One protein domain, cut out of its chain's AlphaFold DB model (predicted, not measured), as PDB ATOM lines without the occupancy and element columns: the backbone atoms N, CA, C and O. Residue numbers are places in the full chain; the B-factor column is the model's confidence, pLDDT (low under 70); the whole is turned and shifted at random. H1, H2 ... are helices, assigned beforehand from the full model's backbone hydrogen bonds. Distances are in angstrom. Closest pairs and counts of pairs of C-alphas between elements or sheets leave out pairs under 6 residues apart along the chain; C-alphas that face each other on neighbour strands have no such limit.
ATOM      1  N   ALA A 333      -8.728  12.517  10.831       81.50
ATOM      2  CA  ALA A 333      -9.098  12.041   9.498       81.50
ATOM      3  C   ALA A 333     -10.267  11.036   9.516       81.50
ATOM      4  O   ALA A 333     -11.025  10.962   8.549       81.50
ATOM      5  N   GLY A 334     -10.422  10.270  10.605       81.56
ATOM      6  CA  GLY A 334     -11.441   9.223  10.734       81.56
ATOM      7  C   GLY A 334     -12.873   9.766  10.750       81.56
ATOM      8  O   GLY A 334     -13.162  10.755  11.429       81.56
ATOM      9  N   GLY A 335     -13.778   9.100  10.024       81.94
ATOM     10  CA  GLY A 335     -15.171   9.524   9.864       81.94
ATOM     11  C   GLY A 335     -15.922   9.641  11.192       81.94
ATOM     12  O   GLY A 335     -16.542  10.677  11.443       81.94
ATOM     13  N   GLY A 336     -15.796   8.641  12.073       84.69
ATOM     14  CA  GLY A 336     -16.471   8.655  13.374       84.69
ATOM     15  C   GLY A 336     -15.937   9.750  14.301       84.69
ATOM     16  O   GLY A 336     -16.701  10.477  14.936       84.69
ATOM     17  N   ILE A 337     -14.616   9.961  14.329       87.88
ATOM     18  CA  ILE A 337     -14.008  11.032  15.138       87.88
ATOM     19  C   ILE A 337     -14.446  12.407  14.624       87.88
ATOM     20  O   ILE A 337     -14.815  13.278  15.416       87.88
ATOM     21  N   ARG A 338     -14.476  12.599  13.302       85.81
ATOM     22  CA  ARG A 338     -14.915  13.846  12.671       85.81
ATOM     23  C   ARG A 338     -16.370  14.178  12.993       85.81
ATOM     24  O   ARG A 338     -16.671  15.345  13.243       85.81
ATOM     25  N   GLN A 339     -17.256  13.182  13.025       86.56
ATOM     26  CA  GLN A 339     -18.653  13.359  13.435       86.56
ATOM     27  C   GLN A 339     -18.755  13.829  14.891       86.56
ATOM     28  O   GLN A 339     -19.423  14.829  15.161       86.56
ATOM     29  N   ILE A 340     -18.024  13.186  15.811       89.44
ATOM     30  CA  ILE A 340     -17.992  13.579  17.230       89.44
ATOM     31  C   ILE A 340     -17.474  15.016  17.388       89.44
ATOM     32  O   ILE A 340     -18.083  15.816  18.100       89.44
ATOM     33  N   ILE A 341     -16.374  15.363  16.712       88.56
ATOM     34  CA  ILE A 341     -15.787  16.710  16.741       88.56
ATOM     35  C   ILE A 341     -16.777  17.747  16.203       88.56
ATOM     36  O   ILE A 341     -17.022  18.756  16.862       88.56
ATOM     37  N   THR A 342     -17.371  17.491  15.034       87.19
ATOM     38  CA  THR A 342     -18.335  18.406  14.399       87.19
ATOM     39  C   THR A 342     -19.512  18.659  15.334       87.19
ATOM     40  O   THR A 342     -19.871  19.808  15.594       87.19
ATOM     41  N   ARG A 343     -20.045  17.595  15.948       88.75
ATOM     42  CA  ARG A 343     -21.132  17.722  16.917       88.75
ATOM     43  C   ARG A 343     -20.721  18.514  18.154       88.75
ATOM     44  O   ARG A 343     -21.504  19.321  18.645       88.75
ATOM     45  N   ALA A 344     -19.500  18.322  18.644       89.69
ATOM     46  CA  ALA A 344     -18.984  19.066  19.789       89.69
ATOM     47  C   ALA A 344     -18.913  20.568  19.518       89.69
ATOM     48  O   ALA A 344     -19.346  21.365  20.353       89.69
ATOM     49  N   VAL A 345     -18.429  20.952  18.337       88.69
ATOM     50  CA  VAL A 345     -18.385  22.352  17.901       88.69
ATOM     51  C   VAL A 345     -19.794  22.937  17.797       88.69
ATOM     52  O   VAL A 345     -20.033  24.033  18.310       88.69
ATOM     53  N   ASP A 346     -20.740  22.205  17.208       88.06
ATOM     54  CA  ASP A 346     -22.131  22.650  17.077       88.06
ATOM     55  C   ASP A 346     -22.798  22.886  18.437       88.06
ATOM     56  O   ASP A 346     -23.404  23.937  18.654       88.06
ATOM     57  N   LEU A 347     -22.651  21.955  19.385       88.94
ATOM     58  CA  LEU A 347     -23.215  22.098  20.733       88.94
ATOM     59  C   LEU A 347     -22.563  23.258  21.504       88.94
ATOM     60  O   LEU A 347     -23.253  23.988  22.220       88.94
ATOM     61  N   CYS A 348     -21.259  23.487  21.322       88.06
ATOM     62  CA  CYS A 348     -20.564  24.656  21.867       88.06
ATOM     63  C   CYS A 348     -21.096  25.979  21.299       88.06
ATOM     64  O   CYS A 348     -21.208  26.956  22.037       88.06
ATOM     65  N   LYS A 349     -21.445  26.035  20.009       86.06
ATOM     66  CA  LYS A 349     -22.066  27.223  19.402       86.06
ATOM     67  C   LYS A 349     -23.495  27.428  19.899       86.06
ATOM     68  O   LYS A 349     -23.868  28.542  20.253       86.06
ATOM     69  N   GLN A 350     -24.279  26.354  19.970       86.44
ATOM     70  CA  GLN A 350     -25.670  26.390  20.428       86.44
ATOM     71  C   GLN A 350     -25.796  26.802  21.898       86.44
ATOM     72  O   GLN A 350     -26.729  27.525  22.252       86.44
ATOM     73  N   SER A 351     -24.846  26.412  22.754       85.25
ATOM     74  CA  SER A 351     -24.857  26.797  24.170       85.25
ATOM     75  C   SER A 351     -24.736  28.309  24.385       85.25
ATOM     76  O   SER A 351     -25.295  28.812  25.361       85.25
ATOM     77  N   LYS A 352     -24.100  29.031  23.446       83.88
ATOM     78  CA  LYS A 352     -23.970  30.499  23.438       83.88
ATOM     79  C   LYS A 352     -25.244  31.232  22.969       83.88
ATOM     80  O   LYS A 352     -25.322  32.443  23.142       83.88
ATOM     81  N   GLY A 353     -26.225  30.539  22.380       79.62
ATOM     82  CA  GLY A 353     -27.508  31.123  21.953       79.62
ATOM     83  C   GLY A 353     -28.571  31.159  23.061       79.62
ATOM     84  O   GLY A 353     -28.394  30.546  24.109       79.62
ATOM     85  N   GLU A 354     -29.706  31.824  22.813       68.56
ATOM     86  CA  GLU A 354     -30.811  32.001  23.784       68.56
ATOM     87  C   GLU A 354     -31.906  30.915  23.715       68.56
ATOM     88  O   GLU A 354     -32.827  30.907  24.526       68.56
ATOM     89  N   GLN A 355     -31.822  29.971  22.771       72.81
ATOM     90  CA  GLN A 355     -32.836  28.922  22.604       72.81
ATOM     91  C   GLN A 355     -32.925  27.989  23.828       72.81
ATOM     92  O   GLN A 355     -31.904  27.561  24.381       72.81
ATOM     93  N   GLU A 356     -34.147  27.651  24.243       63.84
ATOM     94  CA  GLU A 356     -34.409  26.594  25.224       63.84
ATOM     95  C   GLU A 356     -34.403  25.222  24.536       63.84
ATOM     96  O   GLU A 356     -35.008  25.036  23.481       63.84
ATOM     97  N   PHE A 357     -33.703  24.256  25.136       66.75
ATOM     98  CA  PHE A 357     -33.549  22.901  24.604       66.75
ATOM     99  C   PHE A 357     -34.299  21.899  25.492       66.75
ATOM    100  O   PHE A 357     -34.247  22.000  26.718       66.75
ATOM    101  N   GLY A 358     -34.995  20.940  24.869       63.81
ATOM    102  CA  GLY A 358     -35.764  19.895  25.561       63.81
ATOM    103  C   GLY A 358     -34.903  18.838  26.275       63.81
ATOM    104  O   GLY A 358     -33.676  18.912  26.272       63.81
ATOM    105  N   ASP A 359     -35.543  17.814  26.856       74.56
ATOM    106  CA  ASP A 359     -34.909  16.755  27.677       74.56
ATOM    107  C   ASP A 359     -34.141  15.680  26.864       74.56
ATOM    108  O   ASP A 359     -34.080  14.504  27.227       74.56
ATOM    109  N   THR A 360     -33.550  16.061  25.731       85.31
ATOM    110  CA  THR A 360     -32.707  15.164  24.930       85.31
ATOM    111  C   THR A 360     -31.319  15.009  25.558       85.31
ATOM    112  O   THR A 360     -30.869  15.859  26.333       85.31
ATOM    113  N   SER A 361     -30.598  13.935  25.211       82.88
ATOM    114  CA  SER A 361     -29.209  13.719  25.655       82.88
ATOM    115  C   SER A 361     -28.311  14.925  25.347       82.88
ATOM    116  O   SER A 361     -27.507  15.335  26.179       82.88
ATOM    117  N   GLU A 362     -28.508  15.552  24.190       85.38
ATOM    118  CA  GLU A 362     -27.774  16.745  23.763       85.38
ATOM    119  C   GLU A 362     -28.250  18.020  24.465       85.38
ATOM    120  O   GLU A 362     -27.424  18.845  24.848       85.38
ATOM    121  N   GLY A 363     -29.557  18.159  24.723       84.44
ATOM    122  CA  GLY A 363     -30.098  19.252  25.533       84.44
ATOM    123  C   GLY A 363     -29.493  19.273  26.939       84.44
ATOM    124  O   GLY A 363     -29.111  20.335  27.438       84.44
ATOM    125  N   LYS A 364     -29.281  18.093  27.544       87.38
ATOM    126  CA  LYS A 364     -28.553  17.947  28.818       87.38
ATOM    127  C   LYS A 364     -27.102  18.404  28.707       87.38
ATOM    128  O   LYS A 364     -26.623  19.096  29.601       87.38
ATOM    129  N   ILE A 365     -26.403  18.053  27.625       89.69
ATOM    130  CA  ILE A 365     -25.021  18.502  27.385       89.69
ATOM    131  C   ILE A 365     -24.969  20.032  27.258       89.69
ATOM    132  O   ILE A 365     -24.145  20.663  27.916       89.69
ATOM    133  N   ILE A 366     -25.885  20.646  26.503       87.75
ATOM    134  CA  ILE A 366     -25.970  22.108  26.349       87.75
ATOM    135  C   ILE A 366     -26.223  22.799  27.694       87.75
ATOM    136  O   ILE A 366     -25.566  23.790  28.013       87.75
ATOM    137  N   GLN A 367     -27.138  22.277  28.516       86.38
ATOM    138  CA  GLN A 367     -27.388  22.826  29.852       86.38
ATOM    139  C   GLN A 367     -26.142  22.745  30.744       86.38
ATOM    140  O   GLN A 367     -25.828  23.714  31.436       86.38
ATOM    141  N   LYS A 368     -25.413  21.623  30.708       89.12
ATOM    142  CA  LYS A 368     -24.150  21.458  31.443       89.12
ATOM    143  C   LYS A 368     -23.060  22.415  30.960       89.12
ATOM    144  O   LYS A 368     -22.336  22.961  31.788       89.12
ATOM    145  N   LEU A 369     -22.975  22.663  29.650       89.50
ATOM    146  CA  LEU A 369     -22.081  23.670  29.065       89.50
ATOM    147  C   LEU A 369     -22.432  25.082  29.563       89.50
ATOM    148  O   LEU A 369     -21.553  25.789  30.044       89.50
ATOM    149  N   ARG A 370     -23.716  25.473  29.540       87.94
ATOM    150  CA  ARG A 370     -24.179  26.790  30.033       87.94
ATOM    151  C   ARG A 370     -23.911  27.004  31.522       87.94
ATOM    152  O   ARG A 370     -23.589  28.113  31.933       87.94
ATOM    153  N   LYS A 371     -24.042  25.948  32.328       87.19
ATOM    154  CA  LYS A 371     -23.752  25.971  33.771       87.19
ATOM    155  C   LYS A 371     -22.254  25.931  34.097       87.19
ATOM    156  O   LYS A 371     -21.897  26.069  35.261       87.19
ATOM    157  N   GLY A 372     -21.386  25.719  33.102       84.25
ATOM    158  CA  GLY A 372     -19.944  25.557  33.299       84.25
ATOM    159  C   GLY A 372     -19.532  24.214  33.919       84.25
ATOM    160  O   GLY A 372     -18.378  24.059  34.306       84.25
ATOM    161  N   GLU A 373     -20.443  23.237  34.003       88.94
ATOM    162  CA  GLU A 373     -20.154  21.881  34.502       88.94
ATOM    163  C   GLU A 373     -19.256  21.100  33.529       88.94
ATOM    164  O   GLU A 373     -18.459  20.258  33.942       88.94
ATOM    165  N   ILE A 374     -19.370  21.391  32.229       88.38
ATOM    166  CA  ILE A 374     -18.448  20.919  31.193       88.38
ATOM    167  C   ILE A 374     -17.620  22.119  30.737       88.38
ATOM    168  O   ILE A 374     -18.128  23.003  30.055       88.38
ATOM    169  N   SER A 375     -16.343  22.139  31.112       85.12
ATOM    170  CA  SER A 375     -15.406  23.230  30.795       85.12
ATOM    171  C   SER A 375     -14.155  22.773  30.039       85.12
ATOM    172  O   SER A 375     -13.389  23.607  29.560       85.12
ATOM    173  N   LYS A 376     -13.957  21.456  29.901       88.00
ATOM    174  CA  LYS A 376     -12.802  20.845  29.234       88.00
ATOM    175  C   LYS A 376     -13.221  20.044  28.002       88.00
ATOM    176  O   LYS A 376     -14.218  19.319  28.037       88.00
ATOM    177  N   ALA A 377     -12.415  20.117  26.943       88.88
ATOM    178  CA  ALA A 377     -12.667  19.423  25.680       88.88
ATOM    179  C   ALA A 377     -12.802  17.888  25.803       88.88
ATOM    180  O   ALA A 377     -13.768  17.354  25.258       88.88
ATOM    181  N   PRO A 378     -11.953  17.158  26.560       90.88
ATOM    182  CA  PRO A 378     -12.094  15.707  26.711       90.88
ATOM    183  C   PRO A 378     -13.435  15.286  27.310       90.88
ATOM    184  O   PRO A 378     -14.045  14.326  26.848       90.88
ATOM    185  N   VAL A 379     -13.912  16.034  28.312       90.56
ATOM    186  CA  VAL A 379     -15.180  15.756  29.002       90.56
ATOM    187  C   VAL A 379     -16.351  15.916  28.035       90.56
ATOM    188  O   VAL A 379     -17.254  15.080  28.015       90.56
ATOM    189  N   LEU A 380     -16.320  16.956  27.197       91.25
ATOM    190  CA  LEU A 380     -17.334  17.177  26.169       91.25
ATOM    191  C   LEU A 380     -17.327  16.065  25.110       91.25
ATOM    192  O   LEU A 380     -18.377  15.498  24.814       91.25
ATOM    193  N   LEU A 381     -16.153  15.729  24.569       91.00
ATOM    194  CA  LEU A 381     -16.012  14.691  23.543       91.00
ATOM    195  C   LEU A 381     -16.491  13.324  24.058       91.00
ATOM    196  O   LEU A 381     -17.193  12.605  23.350       91.00
ATOM    197  N   GLN A 382     -16.167  12.979  25.308       90.75
ATOM    198  CA  GLN A 382     -16.646  11.754  25.954       90.75
ATOM    199  C   GLN A 382     -18.165  11.766  26.170       90.75
ATOM    200  O   GLN A 382     -18.820  10.754  25.924       90.75
ATOM    201  N   ALA A 383     -18.738  12.900  26.585       90.06
ATOM    202  CA  ALA A 383     -20.182  13.033  26.767       90.06
ATOM    203  C   ALA A 383     -20.951  12.860  25.447       90.06
ATOM    204  O   ALA A 383     -21.994  12.209  25.430       90.06
ATOM    205  N   ILE A 384     -20.420  13.392  24.342       89.94
ATOM    206  CA  ILE A 384     -21.021  13.256  23.009       89.94
ATOM    207  C   ILE A 384     -20.929  11.819  22.520       89.94
ATOM    208  O   ILE A 384     -21.945  11.259  22.115       89.94
ATOM    209  N   ARG A 385     -19.756  11.189  22.649       88.44
ATOM    210  CA  ARG A 385     -19.584   9.770  22.322       88.44
ATOM    211  C   ARG A 385     -20.580   8.891  23.086       88.44
ATOM    212  O   ARG A 385     -21.193   8.012  22.500       88.44
ATOM    213  N   ALA A 386     -20.793   9.157  24.375       87.19
ATOM    214  CA  ALA A 386     -21.778   8.429  25.180       87.19
ATOM    215  C   ALA A 386     -23.239   8.691  24.757       87.19
ATOM    216  O   ALA A 386     -24.117   7.885  25.056       87.19
ATOM    217  N   SER A 387     -23.511   9.812  24.081       84.19
ATOM    218  CA  SER A 387     -24.849  10.191  23.610       84.19
ATOM    219  C   SER A 387     -25.225   9.629  22.233       84.19
ATOM    220  O   SER A 387     -26.386   9.757  21.848       84.19
ATOM    221  N   MET A 388     -24.285   8.985  21.529       80.69
ATOM    222  CA  MET A 388     -24.451   8.390  20.193       80.69
ATOM    223  C   MET A 388     -24.414   6.844  20.253       80.69
ATOM    224  O   MET A 388     -23.433   6.231  19.831       80.69
ATOM    225  N   PRO A 389     -25.436   6.167  20.815       61.56
ATOM    226  CA  PRO A 389     -25.454   4.706  20.884       61.56
ATOM    227  C   PRO A 389     -25.690   4.085  19.496       61.56
ATOM    228  O   PRO A 389     -26.717   4.346  18.873       61.56
ATOM    229  N   GLY A 390     -24.767   3.228  19.041       62.19
ATOM    230  CA  GLY A 390     -24.864   2.482  17.775       62.19
ATOM    231  C   GLY A 390     -23.817   2.844  16.712       62.19
ATOM    232  O   GLY A 390     -23.705   2.128  15.722       62.19
ATOM    233  N   GLU A 391     -23.029   3.901  16.925       65.44
ATOM    234  CA  GLU A 391     -21.880   4.273  16.085       65.44
ATOM    235  C   GLU A 391     -20.575   3.843  16.772       65.44
ATOM    236  O   GLU A 391     -19.855   4.645  17.372       65.44
ATOM    237  N   ASP A 392     -20.291   2.539  16.750       74.75
ATOM    238  CA  ASP A 392     -19.060   2.023  17.344       74.75
ATOM    239  C   ASP A 392     -17.847   2.453  16.513       74.75
ATOM    240  O   ASP A 392     -17.679   2.061  15.358       74.75
ATOM    241  N   LEU A 393     -16.972   3.249  17.133       82.25
ATOM    242  CA  LEU A 393     -15.656   3.551  16.579       82.25
ATOM    243  C   LEU A 393     -14.884   2.248  16.363       82.25
ATOM    244  O   LEU A 393     -14.807   1.404  17.264       82.25
ATOM    245  N   THR A 394     -14.217   2.127  15.219       84.00
ATOM    246  CA  THR A 394     -13.265   1.035  14.978       84.00
ATOM    247  C   THR A 394     -12.171   1.004  16.056       84.00
ATOM    248  O   THR A 394     -11.954   1.976  16.786       84.00
ATOM    249  N   ALA A 395     -11.425  -0.101  16.169       83.12
ATOM    250  CA  ALA A 395     -10.310  -0.184  17.120       83.12
ATOM    251  C   ALA A 395      -9.275   0.942  16.901       83.12
ATOM    252  O   ALA A 395      -8.794   1.544  17.863       83.12
ATOM    253  N   THR A 396      -8.991   1.268  15.637       82.62
ATOM    254  CA  THR A 396      -8.103   2.369  15.252       82.62
ATOM    255  C   THR A 396      -8.686   3.725  15.640       82.62
ATOM    256  O   THR A 396      -8.007   4.506  16.300       82.62
ATOM    257  N   GLU A 397      -9.950   4.000  15.312       86.12
ATOM    258  CA  GLU A 397     -10.593   5.263  15.695       86.12
ATOM    259  C   GLU A 397     -10.728   5.409  17.213       86.12
ATOM    260  O   GLU A 397     -10.593   6.505  17.743       86.12
ATOM    261  N   SER A 398     -10.940   4.317  17.947       86.69
ATOM    262  CA  SER A 398     -10.963   4.340  19.411       86.69
ATOM    263  C   SER A 398      -9.606   4.735  20.000       86.69
ATOM    264  O   SER A 398      -9.562   5.507  20.960       86.69
ATOM    265  N   TYR A 399      -8.505   4.239  19.425       87.81
ATOM    266  CA  TYR A 399      -7.149   4.627  19.818       87.81
ATOM    267  C   TYR A 399      -6.858   6.098  19.492       87.81
ATOM    268  O   TYR A 399      -6.376   6.838  20.354       87.81
ATOM    269  N   GLU A 400      -7.205   6.552  18.288       89.19
ATOM    270  CA  GLU A 400      -7.016   7.947  17.876       89.19
ATOM    271  C   GLU A 400      -7.903   8.918  18.668       89.19
ATOM    272  O   GLU A 400      -7.444   9.980  19.089       89.19
ATOM    273  N   PHE A 401      -9.136   8.528  18.996       90.88
ATOM    274  CA  PHE A 401     -10.008   9.290  19.887       90.88
ATOM    275  C   PHE A 401      -9.379   9.458  21.275       90.88
ATOM    276  O   PHE A 401      -9.367  10.561  21.825       90.88
ATOM    277  N   TYR A 402      -8.808   8.390  21.840       90.06
ATOM    278  CA  TYR A 402      -8.080   8.481  23.106       90.06
ATOM    279  C   TYR A 402      -6.899   9.455  22.996       90.06
ATOM    280  O   TYR A 402      -6.787  10.372  23.812       90.06
ATOM    281  N   ARG A 403      -6.075   9.341  21.949       89.94
ATOM    282  CA  ARG A 403      -4.971  10.280  21.701       89.94
ATOM    283  C   ARG A 403      -5.441  11.731  21.609       89.94
ATOM    284  O   ARG A 403      -4.830  12.592  22.238       89.94
ATOM    285  N   LEU A 404      -6.528  12.001  20.885       91.06
ATOM    286  CA  LEU A 404      -7.116  13.335  20.774       91.06
ATOM    287  C   LEU A 404      -7.468  13.905  22.151       91.06
ATOM    288  O   LEU A 404      -7.121  15.043  22.460       91.06
ATOM    289  N   THR A 405      -8.118  13.104  23.002       90.62
ATOM    290  CA  THR A 405      -8.485  13.542  24.357       90.62
ATOM    291  C   THR A 405      -7.277  13.838  25.243       90.62
ATOM    292  O   THR A 405      -7.354  14.752  26.054       90.62
ATOM    293  N   GLN A 406      -6.160  13.125  25.073       90.62
ATOM    294  CA  GLN A 406      -4.917  13.400  25.807       90.62
ATOM    295  C   GLN A 406      -4.276  14.719  25.359       90.62
ATOM    296  O   GLN A 406      -3.855  15.522  26.181       90.62
ATOM    297  N   ILE A 407      -4.251  14.990  24.051       89.81
ATOM    298  CA  ILE A 407      -3.683  16.237  23.510       89.81
ATOM    299  C   ILE A 407      -4.496  17.460  23.969       89.81
ATOM    300  O   ILE A 407      -3.940  18.530  24.215       89.81
ATOM    301  N   LEU A 408      -5.814  17.300  24.100       89.44
ATOM    302  CA  LEU A 408      -6.739  18.361  24.499       89.44
ATOM    303  C   LEU A 408      -6.946  18.477  26.021       89.44
ATOM    304  O   LEU A 408      -7.797  19.259  26.444       89.44
ATOM    305  N   GLU A 409      -6.219  17.721  26.850       87.69
ATOM    306  CA  GLU A 409      -6.488  17.597  28.294       87.69
ATOM    307  C   GLU A 409      -6.487  18.935  29.052       87.69
ATOM    308  O   GLU A 409      -7.360  19.191  29.896       87.69
ATOM    309  N   ASP A 410      -5.564  19.814  28.671       81.06
ATOM    310  CA  ASP A 410      -5.377  21.139  29.266       81.06
ATOM    311  C   ASP A 410      -5.889  22.282  28.377       81.06
ATOM    312  O   ASP A 410      -5.650  23.457  28.659       81.06
ATOM    313  N   GLN A 411      -6.617  21.963  27.303       81.19
ATOM    314  CA  GLN A 411      -7.084  22.949  26.331       81.19
ATOM    315  C   GLN A 411      -8.507  23.447  26.658       81.19
ATOM    316  O   GLN A 411      -9.401  22.641  26.948       81.19
ATOM    317  N   PRO A 412      -8.765  24.769  26.583       83.31
ATOM    318  CA  PRO A 412     -10.102  25.320  26.781       83.31
ATOM    319  C   PRO A 412     -11.042  24.950  25.624       83.31
ATOM    320  O   PRO A 412     -10.610  24.739  24.490       83.31
ATOM    321  N   LEU A 413     -12.355  24.938  25.885       84.94
ATOM    322  CA  LEU A 413     -13.373  24.619  24.870       84.94
ATOM    323  C   LEU A 413     -13.362  25.564  23.661       84.94
ATOM    324  O   LEU A 413     -13.655  25.129  22.549       84.94
ATOM    325  N   ASP A 414     -12.988  26.831  23.842       81.81
ATOM    326  CA  ASP A 414     -12.871  27.767  22.719       81.81
ATOM    327  C   ASP A 414     -11.767  27.350  21.729       81.81
ATOM    328  O   ASP A 414     -11.901  27.615  20.534       81.81
ATOM    329  N   ASN A 415     -10.721  26.639  22.180       81.50
ATOM    330  CA  ASN A 415      -9.699  26.101  21.276       81.50
ATOM    331  C   ASN A 415     -10.273  24.988  20.382       81.50
ATOM    332  O   ASN A 415     -10.023  24.974  19.182       81.50
ATOM    333  N   LEU A 416     -11.123  24.111  20.933       84.12
ATOM    334  CA  LEU A 416     -11.832  23.084  20.157       84.12
ATOM    335  C   LEU A 416     -12.684  23.718  19.044       84.12
ATOM    336  O   LEU A 416     -12.636  23.275  17.899       84.12
ATOM    337  N   VAL A 417     -13.440  24.774  19.371       84.06
ATOM    338  CA  VAL A 417     -14.252  25.501  18.382       84.06
ATOM    339  C   VAL A 417     -13.356  26.145  17.329       84.06
ATOM    340  O   VAL A 417     -13.609  25.976  16.144       84.06
ATOM    341  N   ARG A 418     -12.280  26.830  17.733       80.75
ATOM    342  CA  ARG A 418     -11.340  27.470  16.800       80.75
ATOM    343  C   ARG A 418     -10.709  26.470  15.828       80.75
ATOM    344  O   ARG A 418     -10.596  26.784  14.649       80.75
ATOM    345  N   LEU A 419     -10.304  25.300  16.318       80.31
ATOM    346  CA  LEU A 419      -9.644  24.254  15.534       80.31
ATOM    347  C   LEU A 419     -10.557  23.624  14.478       80.31
ATOM    348  O   LEU A 419     -10.088  23.306  13.389       80.31
ATOM    349  N   PHE A 420     -11.837  23.428  14.805       79.88
ATOM    350  CA  PHE A 420     -12.723  22.535  14.052       79.88
ATOM    351  C   PHE A 420     -14.013  23.188  13.544       79.88
ATOM    352  O   PHE A 420     -14.921  22.486  13.102       79.88
ATOM    353  N   ASP A 421     -14.126  24.516  13.590       73.00
ATOM    354  CA  ASP A 421     -15.257  25.223  12.986       73.00
ATOM    355  C   ASP A 421     -15.282  25.026  11.458       73.00
ATOM    356  O   ASP A 421     -14.460  25.579  10.725       73.00
ATOM    357  N   THR A 422     -16.257  24.237  10.994       55.88
ATOM    358  CA  THR A 422     -16.424  23.722   9.626       55.88
ATOM    359  C   THR A 422     -16.957  24.725   8.601       55.88
ATOM    360  O   THR A 422     -17.305  24.329   7.490       55.88
ATOM    361  N   ASN A 423     -16.989  26.029   8.891       56.59
ATOM    362  CA  ASN A 423     -17.177  27.008   7.819       56.59
ATOM    363  C   ASN A 423     -15.993  26.910   6.838       56.59
ATOM    364  O   ASN A 423     -14.888  27.310   7.185       56.59
ATOM    365  N   GLU A 424     -16.222  26.425   5.608       48.66
ATOM    366  CA  GLU A 424     -15.216  26.098   4.566       48.66
ATOM    367  C   GLU A 424     -14.130  27.165   4.301       48.66
ATOM    368  O   GLU A 424     -13.100  26.872   3.701       48.66
ATOM    369  N   LYS A 425     -14.318  28.404   4.769       47.66
ATOM    370  CA  LYS A 425     -13.357  29.511   4.667       47.66
ATOM    371  C   LYS A 425     -12.274  29.540   5.768       47.66
ATOM    372  O   LYS A 425     -11.399  30.403   5.699       47.66
ATOM    373  N   SER A 426     -12.326  28.673   6.788       49.09
ATOM    374  CA  SER A 426     -11.487  28.768   8.003       49.09
ATOM    375  C   SER A 426     -10.200  27.921   7.978       49.09
ATOM    376  O   SER A 426      -9.151  28.408   8.403       49.09
ATOM    377  N   ALA A 427     -10.235  26.685   7.465       57.22
ATOM    378  CA  ALA A 427      -9.094  25.762   7.489       57.22
ATOM    379  C   ALA A 427      -8.188  25.950   6.263       57.22
ATOM    380  O   ALA A 427      -8.338  25.296   5.229       57.22
TER     381      ALA A 427
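This is residues 333 to 427 of the 785 residues of the protein "DNA helicase" of Deltaproteobacteria bacterium ADurb.Bin022 (UniProt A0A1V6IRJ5). H1, the longest helix, crosses one side of a zigzag row of three helices, H2, H3 and H4, and H5 packs on another side of H1. The 95 printed residues hold five named helices, H1 to H5 in order, and no named strand: all helix. The whole is compact, radius of gyration of the C-alphas 13.1 A, spanning 37 by 31 by 26 A.

H1, residues 335 to 351, runs 24.4 A from C-alpha 335 at (-15.171, 9.524, 9.864). H2 is residues 361 to 370, H3 377 to 387, H4 395 to 407, 18.8 A long, and H5 413 to 420, ending at C-alpha 420 (-12.723, 22.535, 14.052).

H1, the hub, touches H3 about perpendicular at 74 degrees, closest C-alphas Ala 344 and Leu 381, 6.5 A. H5 touches H1 at Val 417 and Val 345, closest C-alphas 5.2 A. H2 and H3 form a hairpin, a shallow tilt of 23 degrees, opposite ways. H2 and H4 are apart. Every O i to N i+4 pair is within hydrogen-bond range in H1 to H5.

The printed part has no cut and no long link. Residues 354, 356 to 358, 389 to 391 and 422 to 427 have pLDDT under 70.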